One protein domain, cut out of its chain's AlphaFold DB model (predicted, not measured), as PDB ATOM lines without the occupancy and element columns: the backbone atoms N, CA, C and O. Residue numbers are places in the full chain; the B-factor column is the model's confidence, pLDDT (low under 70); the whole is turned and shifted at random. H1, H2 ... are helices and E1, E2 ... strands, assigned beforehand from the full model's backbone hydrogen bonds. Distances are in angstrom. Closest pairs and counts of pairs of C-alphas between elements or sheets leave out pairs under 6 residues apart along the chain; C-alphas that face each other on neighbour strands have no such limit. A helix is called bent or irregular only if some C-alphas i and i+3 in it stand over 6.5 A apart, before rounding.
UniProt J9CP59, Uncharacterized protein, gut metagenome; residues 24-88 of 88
ATOM      1  N   GLN A  24     360.392 -33.290 532.997       56.84
ATOM      2  CA  GLN A  24     361.595 -32.485 533.289       56.84
ATOM      3  C   GLN A  24     362.388 -32.989 534.506       56.84
ATOM      4  O   GLN A  24     363.562 -32.670 534.646       56.84
ATOM      5  N   TRP A  25     361.756 -33.800 535.352       59.22
ATOM      6  CA  TRP A  25     362.376 -34.524 536.463       59.22
ATOM      7  C   TRP A  25     363.187 -35.749 536.019       59.22
ATOM      8  O   TRP A  25     363.986 -36.291 536.781       59.22
ATOM      9  N   ILE A  26     362.965 -36.225 534.793       65.25
ATOM     10  CA  ILE A  26     363.625 -37.398 534.229       65.25
ATOM     11  C   ILE A  26     364.957 -36.931 533.636       65.25
ATOM     12  O   ILE A  26     365.034 -36.570 532.465       65.25
ATOM     13  N   GLY A  27     366.007 -36.917 534.460       73.00
ATOM     14  CA  GLY A  27     367.374 -36.617 534.006       73.00
ATOM     15  C   GLY A  27     368.128 -35.592 534.851       73.00
ATOM     16  O   GLY A  27     368.736 -34.673 534.302       73.00
ATOM     17  N   GLY A  28     368.105 -35.752 536.175       87.38
ATOM     18  CA  GLY A  28     368.756 -34.831 537.101       87.38
ATOM     19  C   GLY A  28     369.045 -35.438 538.470       87.38
ATOM     20  O   GLY A  28     368.822 -36.627 538.704       87.38
ATOM     21  N   VAL A  29     369.549 -34.606 539.380       91.69
ATOM     22  CA  VAL A  29     369.908 -34.999 540.752       91.69
ATOM     23  C   VAL A  29     369.041 -34.242 541.747       91.69
ATOM     24  O   VAL A  29     368.777 -33.053 541.575       91.69
ATOM     25  N   ILE A  30     368.613 -34.926 542.809       91.94
ATOM     26  CA  ILE A  30     367.940 -34.299 543.946       91.94
ATOM     27  C   ILE A  30     368.965 -34.028 545.041       91.94
ATOM     28  O   ILE A  30     369.657 -34.939 545.492       91.94
ATOM     29  N   VAL A  31     369.037 -32.777 545.488       91.94
ATOM     30  CA  VAL A  31     369.902 -32.330 546.580       91.94
ATOM     31  C   VAL A  31     369.036 -31.818 547.719       91.94
ATOM     32  O   VAL A  31     368.148 -30.990 547.521       91.94
ATOM     33  N   LEU A  32     369.299 -32.315 548.926       90.50
ATOM     34  CA  LEU A  32     368.659 -31.837 550.147       90.50
ATOM     35  C   LEU A  32     369.569 -30.804 550.806       90.50
ATOM     36  O   LEU A  32     370.745 -31.077 551.043       90.50
ATOM     37  N   SER A  33     369.034 -29.619 551.089       91.06
ATOM     38  CA  SER A  33     369.800 -28.520 551.679       91.06
ATOM     39  C   SER A  33     368.969 -27.762 552.715       91.06
ATOM     40  O   SER A  33     367.803 -27.471 552.448       91.06
ATOM     41  N   PRO A  34     369.545 -27.371 553.868       89.50
ATOM     42  CA  PRO A  34     368.884 -26.467 554.810       89.50
ATOM     43  C   PRO A  34     368.776 -25.027 554.276       89.50
ATOM     44  O   PRO A  34     368.076 -24.194 554.853       89.50
ATOM     45  N   SER A  35     369.461 -24.695 553.175       86.50
ATOM     46  CA  SER A  35     369.375 -23.367 552.576       86.50
ATOM     47  C   SER A  35     368.077 -23.201 551.793       86.50
ATOM     48  O   SER A  35     367.825 -23.917 550.827       86.50
ATOM     49  N   LYS A  36     367.289 -22.180 552.152       83.81
ATOM     50  CA  LYS A  36     366.103 -21.748 551.390       83.81
ATOM     51  C   LYS A  36     366.459 -20.935 550.135       83.81
ATOM     52  O   LYS A  36     365.595 -20.614 549.327       83.81
ATOM     53  N   ARG A  37     367.725 -20.535 549.986       86.81
ATOM     54  CA  ARG A  37     368.218 -19.747 548.851       86.81
ATOM     55  C   ARG A  37     369.485 -20.393 548.326       86.81
ATOM     56  O   ARG A  37     370.581 -20.122 548.813       86.81
ATOM     57  N   LEU A  38     369.310 -21.269 547.349       91.44
ATOM     58  CA  LEU A  38     370.391 -21.968 546.682       91.44
ATOM     59  C   LEU A  38     370.364 -21.617 545.190       91.44
ATOM     60  O   LEU A  38     369.306 -21.390 544.608       91.44
ATOM     61  N   SER A  39     371.542 -21.522 544.592       93.75
ATOM     62  CA  SER A  39     371.749 -21.248 543.170       93.75
ATOM     63  C   SER A  39     373.022 -21.949 542.716       93.75
ATOM     64  O   SER A  39     373.906 -22.187 543.547       93.75
ATOM     65  N   LEU A  40     373.122 -22.257 541.424       94.00
ATOM     66  CA  LEU A  40     374.377 -22.689 540.806       94.00
ATOM     67  C   LEU A  40     375.236 -21.455 540.515       94.00
ATOM     68  O   LEU A  40     374.712 -20.414 540.110       94.00
ATOM     69  N   GLY A  41     376.536 -21.555 540.762       91.50
ATOM     70  CA  GLY A  41     377.517 -20.573 540.319       91.50
ATOM     71  C   GLY A  41     377.905 -20.777 538.853       91.50
ATOM     72  O   GLY A  41     377.753 -21.865 538.299       91.50
ATOM     73  N   THR A  42     378.431 -19.728 538.220       88.88
ATOM     74  CA  THR A  42     379.036 -19.831 536.885       88.88
ATOM     75  C   THR A  42     380.284 -20.707 536.959       88.88
ATOM     76  O   THR A  42     381.151 -20.439 537.787       88.88
ATOM     77  N   ASP A  43     380.364 -21.731 536.105       88.56
ATOM     78  CA  ASP A  43     381.466 -22.706 536.061       88.56
ATOM     79  C   ASP A  43     381.754 -23.388 537.419       88.56
ATOM     80  O   ASP A  43     382.865 -23.853 537.681       88.56
ATOM     81  N   GLU A  44     380.758 -23.434 538.312       93.38
ATOM     82  CA  GLU A  44     380.866 -24.119 539.599       93.38
ATOM     83  C   GLU A  44     380.928 -25.631 539.366       93.38
ATOM     84  O   GLU A  44     380.127 -26.183 538.614       93.38
ATOM     85  N   ARG A  45     381.863 -26.321 540.028       94.81
ATOM     86  CA  ARG A  45     381.874 -27.789 540.032       94.81
ATOM     87  C   ARG A  45     380.816 -28.309 540.985       94.81
ATOM     88  O   ARG A  45     380.605 -27.744 542.062       94.81
ATOM     89  N   PHE A  46     380.236 -29.456 540.663       94.75
ATOM     90  CA  PHE A  46     379.207 -30.072 541.489       94.75
ATOM     91  C   PHE A  46     379.663 -30.325 542.935       94.75
ATOM     92  O   PHE A  46     378.901 -30.110 543.875       94.75
ATOM     93  N   THR A  47     380.926 -30.701 543.150       94.50
ATOM     94  CA  THR A  47     381.473 -30.912 544.501       94.50
ATOM     95  C   THR A  47     381.502 -29.637 545.337       94.50
ATOM     96  O   THR A  47     381.215 -29.675 546.533       94.50
ATOM     97  N   ASP A  48     381.840 -28.512 544.710       94.00
ATOM     98  CA  ASP A  48     381.957 -27.219 545.382       94.00
ATOM     99  C   ASP A  48     380.548 -26.699 545.727       94.00
ATOM    100  O   ASP A  48     380.296 -26.240 546.847       94.00
ATOM    101  N   PHE A  49     379.589 -26.915 544.817       94.62
ATOM    102  CA  PHE A  49     378.166 -26.709 545.072       94.62
ATOM    103  C   PHE A  49     377.666 -27.541 546.266       94.62
ATOM    104  O   PHE A  49     377.023 -26.995 547.166       94.62
ATOM    105  N   LEU A  50     377.966 -28.845 546.312       92.88
ATOM    106  CA  LEU A  50     377.513 -29.735 547.387       92.88
ATOM    107  C   LEU A  50     378.041 -29.306 548.758       92.88
ATOM    108  O   LEU A  50     377.279 -29.295 549.723       92.88
ATOM    109  N   GLN A  51     379.312 -28.908 548.853       90.44
ATOM    110  CA  GLN A  51     379.892 -28.417 550.109       90.44
ATOM    111  C   GLN A  51     379.131 -27.205 550.652       90.44
ATOM    112  O   GLN A  51     378.843 -27.125 551.846       90.44
ATOM    113  N   ARG A  52     378.746 -26.283 549.766       90.19
ATOM    114  CA  ARG A  52     377.927 -25.120 550.120       90.19
ATOM    115  C   ARG A  52     376.478 -25.500 550.435       90.19
ATOM    116  O   ARG A  52     375.866 -24.883 551.305       90.19
ATOM    117  N   ALA A  53     375.926 -26.493 549.739       90.38
ATOM    118  CA  ALA A  53     374.547 -26.940 549.902       90.38
ATOM    119  C   ALA A  53     374.314 -27.692 551.222       90.38
ATOM    120  O   ALA A  53     373.257 -27.516 551.823       90.38
ATOM    121  N   VAL A  54     375.270 -28.496 551.690       84.00
ATOM    122  CA  VAL A  54     375.143 -29.274 552.938       84.00
ATOM    123  C   VAL A  54     375.087 -28.366 554.176       84.00
ATOM    124  O   VAL A  54     374.377 -28.684 555.130       84.00
ATOM    125  N   GLY A  55     375.745 -27.200 554.141       74.00
ATOM    126  CA  GLY A  55     375.802 -26.279 555.282       74.00
ATOM    127  C   GLY A  55     376.530 -26.873 556.498       74.00
ATOM    128  O   GLY A  55     377.180 -27.914 556.399       74.00
ATOM    129  N   GLU A  56     376.452 -26.208 557.656       68.00
ATOM    130  CA  GLU A  56     377.046 -26.738 558.892       68.00
ATOM    131  C   GLU A  56     376.157 -27.828 559.526       68.00
ATOM    132  O   GLU A  56     374.968 -27.592 559.770       68.00
ATOM    133  N   PRO A  57     376.707 -29.017 559.834       58.00
ATOM    134  CA  PRO A  57     375.966 -30.078 560.505       58.00
ATOM    135  C   PRO A  57     375.742 -29.719 561.981       58.00
ATOM    136  O   PRO A  57     376.705 -29.539 562.723       58.00
ATOM    137  N   GLY A  58     374.486 -29.659 562.440       60.84
ATOM    138  CA  GLY A  58     374.219 -29.555 563.884       60.84
ATOM    139  C   GLY A  58     372.895 -28.939 564.334       60.84
ATOM    140  O   GLY A  58     372.610 -28.973 565.528       60.84
ATOM    141  N   LEU A  59     372.074 -28.398 563.436       62.47
ATOM    142  CA  LEU A  59     370.754 -27.869 563.789       62.47
ATOM    143  C   LEU A  59     369.654 -28.728 563.164       62.47
ATOM    144  O   LEU A  59     369.743 -29.095 561.994       62.47
ATOM    145  N   GLU A  60     368.598 -29.017 563.929       69.31
ATOM    146  CA  GLU A  60     367.314 -29.510 563.411       69.31
ATOM    147  C   GLU A  60     366.635 -28.395 562.592       69.31
ATOM    148  O   GLU A  60     365.629 -27.809 562.986       69.31
ATOM    149  N   VAL A  61     367.247 -28.019 561.471       73.38
ATOM    150  CA  VAL A  61     366.701 -27.049 560.520       73.38
ATOM    151  C   VAL A  61     365.896 -27.777 559.445       73.38
ATOM    152  O   VAL A  61     366.261 -28.887 559.049       73.38
ATOM    153  N   PRO A  62     364.806 -27.166 558.946       84.00
ATOM    154  CA  PRO A  62     364.071 -27.713 557.817       84.00
ATOM    155  C   PRO A  62     364.997 -27.851 556.608       84.00
ATOM    156  O   PRO A  62     365.749 -26.932 556.282       84.00
ATOM    157  N   VAL A  63     364.915 -28.998 555.941       87.69
ATOM    158  CA  VAL A  63     365.600 -29.251 554.673       87.69
ATOM    159  C   VAL A  63     364.635 -29.038 553.515       87.69
ATOM    160  O   VAL A  63     363.464 -29.407 553.585       87.69
ATOM    161  N   TYR A  64     365.146 -28.441 552.448       89.56
ATOM    162  CA  TYR A  64     364.442 -28.217 551.196       89.56
ATOM    163  C   TYR A  64     364.995 -29.166 550.141       89.56
ATOM    164  O   TYR A  64     366.199 -29.447 550.120       89.56
ATOM    165  N   ALA A  65     364.116 -29.653 549.270       91.62
ATOM    166  CA  ALA A  65     364.513 -30.461 548.134       91.62
ATOM    167  C   ALA A  65     364.748 -29.562 546.919       91.62
ATOM    168  O   ALA A  65     363.927 -28.712 546.576       91.62
ATOM    169  N   TRP A  66     365.886 -29.766 546.269       92.81
ATOM    170  CA  TRP A  66     366.285 -29.045 545.074       92.81
ATOM    171  C   TRP A  66     366.551 -30.038 543.955       92.81
ATOM    172  O   TRP A  66     367.249 -31.028 544.161       92.81
ATOM    173  N   HIS A  67     366.021 -29.770 542.768       92.88
ATOM    174  CA  HIS A  67     366.303 -30.544 541.568       92.88
ATOM    175  C   HIS A  67     367.337 -29.821 540.707       92.88
ATOM    176  O   HIS A  67     367.138 -28.665 540.333       92.88
ATOM    177  N   ILE A  68     368.427 -30.513 540.388       93.62
ATOM    178  CA  ILE A  68     369.406 -30.102 539.384       93.62
ATOM    179  C   ILE A  68     369.036 -30.795 538.081       93.62
ATOM    180  O   ILE A  68     369.265 -31.996 537.938       93.62
ATOM    181  N   ALA A  69     368.470 -30.046 537.141       90.88
ATOM    182  CA  ALA A  69     368.196 -30.543 535.798       90.88
ATOM    183  C   ALA A  69     369.474 -30.552 534.945       90.88
ATOM    184  O   ALA A  69     370.377 -29.749 535.182       90.88
ATOM    185  N   CYS A  70     369.512 -31.415 533.921       89.69
ATOM    186  CA  CYS A  70     370.614 -31.515 532.955       89.69
ATOM    187  C   CYS A  70     371.961 -31.789 533.641       89.69
ATOM    188  O   CYS A  70     372.867 -30.962 533.597       89.69
ATOM    189  N   PHE A  71     372.068 -32.941 534.301       91.31
ATOM    190  CA  PHE A  71     373.271 -33.376 535.014       91.31
ATOM    191  C   PHE A  71     374.060 -34.422 534.210       91.31
ATOM    192  O   PHE A  71     373.461 -35.323 533.614       91.31
ATOM    193  N   ASP A  72     375.393 -34.340 534.208       92.31
ATOM    194  CA  ASP A  72     376.252 -35.339 533.565       92.31
ATOM    195  C   ASP A  72     376.506 -36.509 534.525       92.31
ATOM    196  O   ASP A  72     377.398 -36.469 535.370       92.31
ATOM    197  N   PHE A  73     375.736 -37.589 534.382       89.94
ATOM    198  CA  PHE A  73     375.908 -38.792 535.206       89.94
ATOM    199  C   PHE A  73     377.203 -39.563 534.930       89.94
ATOM    200  O   PHE A  73     377.594 -40.379 535.755       89.94
ATOM    201  N   GLN A  74     377.851 -39.361 533.779       91.38
ATOM    202  CA  GLN A  74     379.110 -40.049 533.483       91.38
ATOM    203  C   GLN A  74     380.291 -39.357 534.154       91.38
ATOM    204  O   GLN A  74     381.229 -40.026 534.581       91.38
ATOM    205  N   LYS A  75     380.253 -38.025 534.221       93.44
ATOM    206  CA  LYS A  75     381.290 -37.215 534.874       93.44
ATOM    207  C   LYS A  75     380.973 -36.871 536.323       93.44
ATOM    208  O   LYS A  75     381.854 -36.365 537.008       93.44
ATOM    209  N   GLU A  76     379.746 -37.145 536.757       93.38
ATOM    210  CA  GLU A  76     379.215 -36.751 538.060       93.38
ATOM    211  C   GLU A  76     379.333 -35.234 538.292       93.38
ATOM    212  O   GLU A  76     379.691 -34.786 539.382       93.38
ATOM    213  N   ASP A  77     379.037 -34.435 537.260       95.19
ATOM    214  CA  ASP A  77     379.232 -32.982 537.298       95.19
ATOM    215  C   ASP A  77     378.115 -32.187 536.598       95.19
ATOM    216  O   ASP A  77     377.263 -32.731 535.886       95.19
ATOM    217  N   LEU A  78     378.124 -30.871 536.825       93.81
ATOM    218  CA  LEU A  78     377.216 -29.915 536.203       93.81
ATOM    219  C   LEU A  78     377.555 -29.719 534.719       93.81
ATOM    220  O   LEU A  78     378.717 -29.662 534.310       93.81
ATOM    221  N   LEU A  79     376.509 -29.574 533.913       91.75
ATOM    222  CA  LEU A  79     376.590 -29.114 532.533       91.75
ATOM    223  C   LEU A  79     376.385 -27.590 532.477       91.75
ATOM    224  O   LEU A  79     375.755 -27.021 533.370       91.75
ATOM    225  N   PRO A  80     376.847 -26.906 531.416       91.06
ATOM    226  CA  PRO A  80     376.588 -25.475 531.230       91.06
ATOM    227  C   PRO A  80     375.094 -25.104 531.245       91.06
ATOM    228  O   PRO A  80     374.721 -24.011 531.661       91.06
ATOM    229  N   GLU A  81     374.237 -26.017 530.793       91.12
ATOM    230  CA  GLU A  81     372.779 -25.899 530.796       91.12
ATOM    231  C   GLU A  81     372.111 -26.355 532.105       91.12
ATOM    232  O   GLU A  81     370.881 -26.312 532.208       91.12
ATOM    233  N   SER A  82     372.886 -26.805 533.099       92.12
ATOM    234  CA  SER A  82     372.331 -27.208 534.386       92.12
ATOM    235  C   SER A  82     371.558 -26.061 535.025       92.12
ATOM    236  O   SER A  82     371.970 -24.901 535.025       92.12
ATOM    237  N   SER A  83     370.418 -26.401 535.619       91.81
ATOM    238  CA  SER A  83     369.583 -25.439 536.331       91.81
ATOM    239  C   SER A  83     369.075 -26.032 537.631       91.81
ATOM    240  O   SER A  83     368.833 -27.234 537.731       91.81
ATOM    241  N   LEU A  84     368.936 -25.172 538.638       93.25
ATOM    242  CA  LEU A  84     368.489 -25.550 539.969       93.25
ATOM    243  C   LEU A  84     367.058 -25.071 540.199       93.25
ATOM    244  O   LEU A  84     366.755 -23.888 540.035       93.25
ATOM    245  N   ILE A  85     366.195 -25.993 540.608       91.06
ATOM    246  CA  ILE A  85     364.765 -25.773 540.803       91.06
ATOM    247  C   ILE A  85     364.417 -26.159 542.241       91.06
ATOM    248  O   ILE A  85     364.738 -27.263 542.680       91.06
ATOM    249  N   CYS A  86     363.769 -25.259 542.983       90.38
ATOM    250  CA  CYS A  86     363.226 -25.585 544.302       90.38
ATOM    251  C   CYS A  86     361.958 -26.421 544.138       90.38
ATOM    252  O   CYS A  86     361.100 -26.087 543.321       90.38
ATOM    253  N   LEU A  87     361.847 -27.483 544.926       85.00
ATOM    254  CA  LEU A  87     360.687 -28.356 544.951       85.00
ATOM    255  C   LEU A  87     359.865 -27.979 546.184       85.00
ATOM    256  O   LEU A  87     360.305 -28.216 547.310       85.00
ATOM    257  N   GLU A  88     358.751 -27.286 545.960       70.88
ATOM    258  CA  GLU A  88     357.803 -26.887 547.012       70.88
ATOM    259  C   GLU A  88     356.863 -28.030 547.409       70.88
ATOM    260  O   GLU A  88     356.441 -28.798 546.512       70.88
TER     261      GLU A  88
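What this domain is: This is residues 24 to 88 of the 88 residues of an uncharacterized protein of gut metagenome (UniProt J9CP59). A strongly twisted sheet of three strands, E2 and E3 sharply bent, has one short helix, H1, packed on it. The printed part has 65 residues, with one named helix and three named strands in the order E1, H1, E2, E3 along the chain; the sheet's order is E1 - E2 - E3, all antiparallel. The class is mixed, helices and strands; the whole is compact, radius of gyration of the C-alphas 11.7 A, spanning 33 by 23 by 19 A.

How they stand to each other: Inner strand E2, residues 64 to 72, bends by 63 degrees at residue 69. Edge strand E1, residues 28 to 33, is antiparallel to it; N 31 and O 66 are 2.8 A apart. E3, residues 77 to 87, forms a hairpin with E2, with N 85 and O 67 at 2.8 A, and bends by 109 degrees at residue 80. H1, residues 46 to 54, is on the sheet; its closest C-alphas to E3 are Phe 46 and Asp 77, 5.1 A. Every O i to N i+4 pair in H1 is within hydrogen-bond range.

Where its parts are: E1 is 15.9 A long, from C-alpha 28 at (368.756, -34.831, 537.101); H1 12.2 A; E2 22.4 A; E3 20.6 A, to C-alpha 87 at (360.687, -28.356, 544.951).

The domain as a whole: The farthest C-alphas, Glu 60 and Gln 74, are 33.9 A apart. The E1 to H1 link is long; the printed part has no cut. Residues 24 to 26 and 56 to 60 are under pLDDT 70.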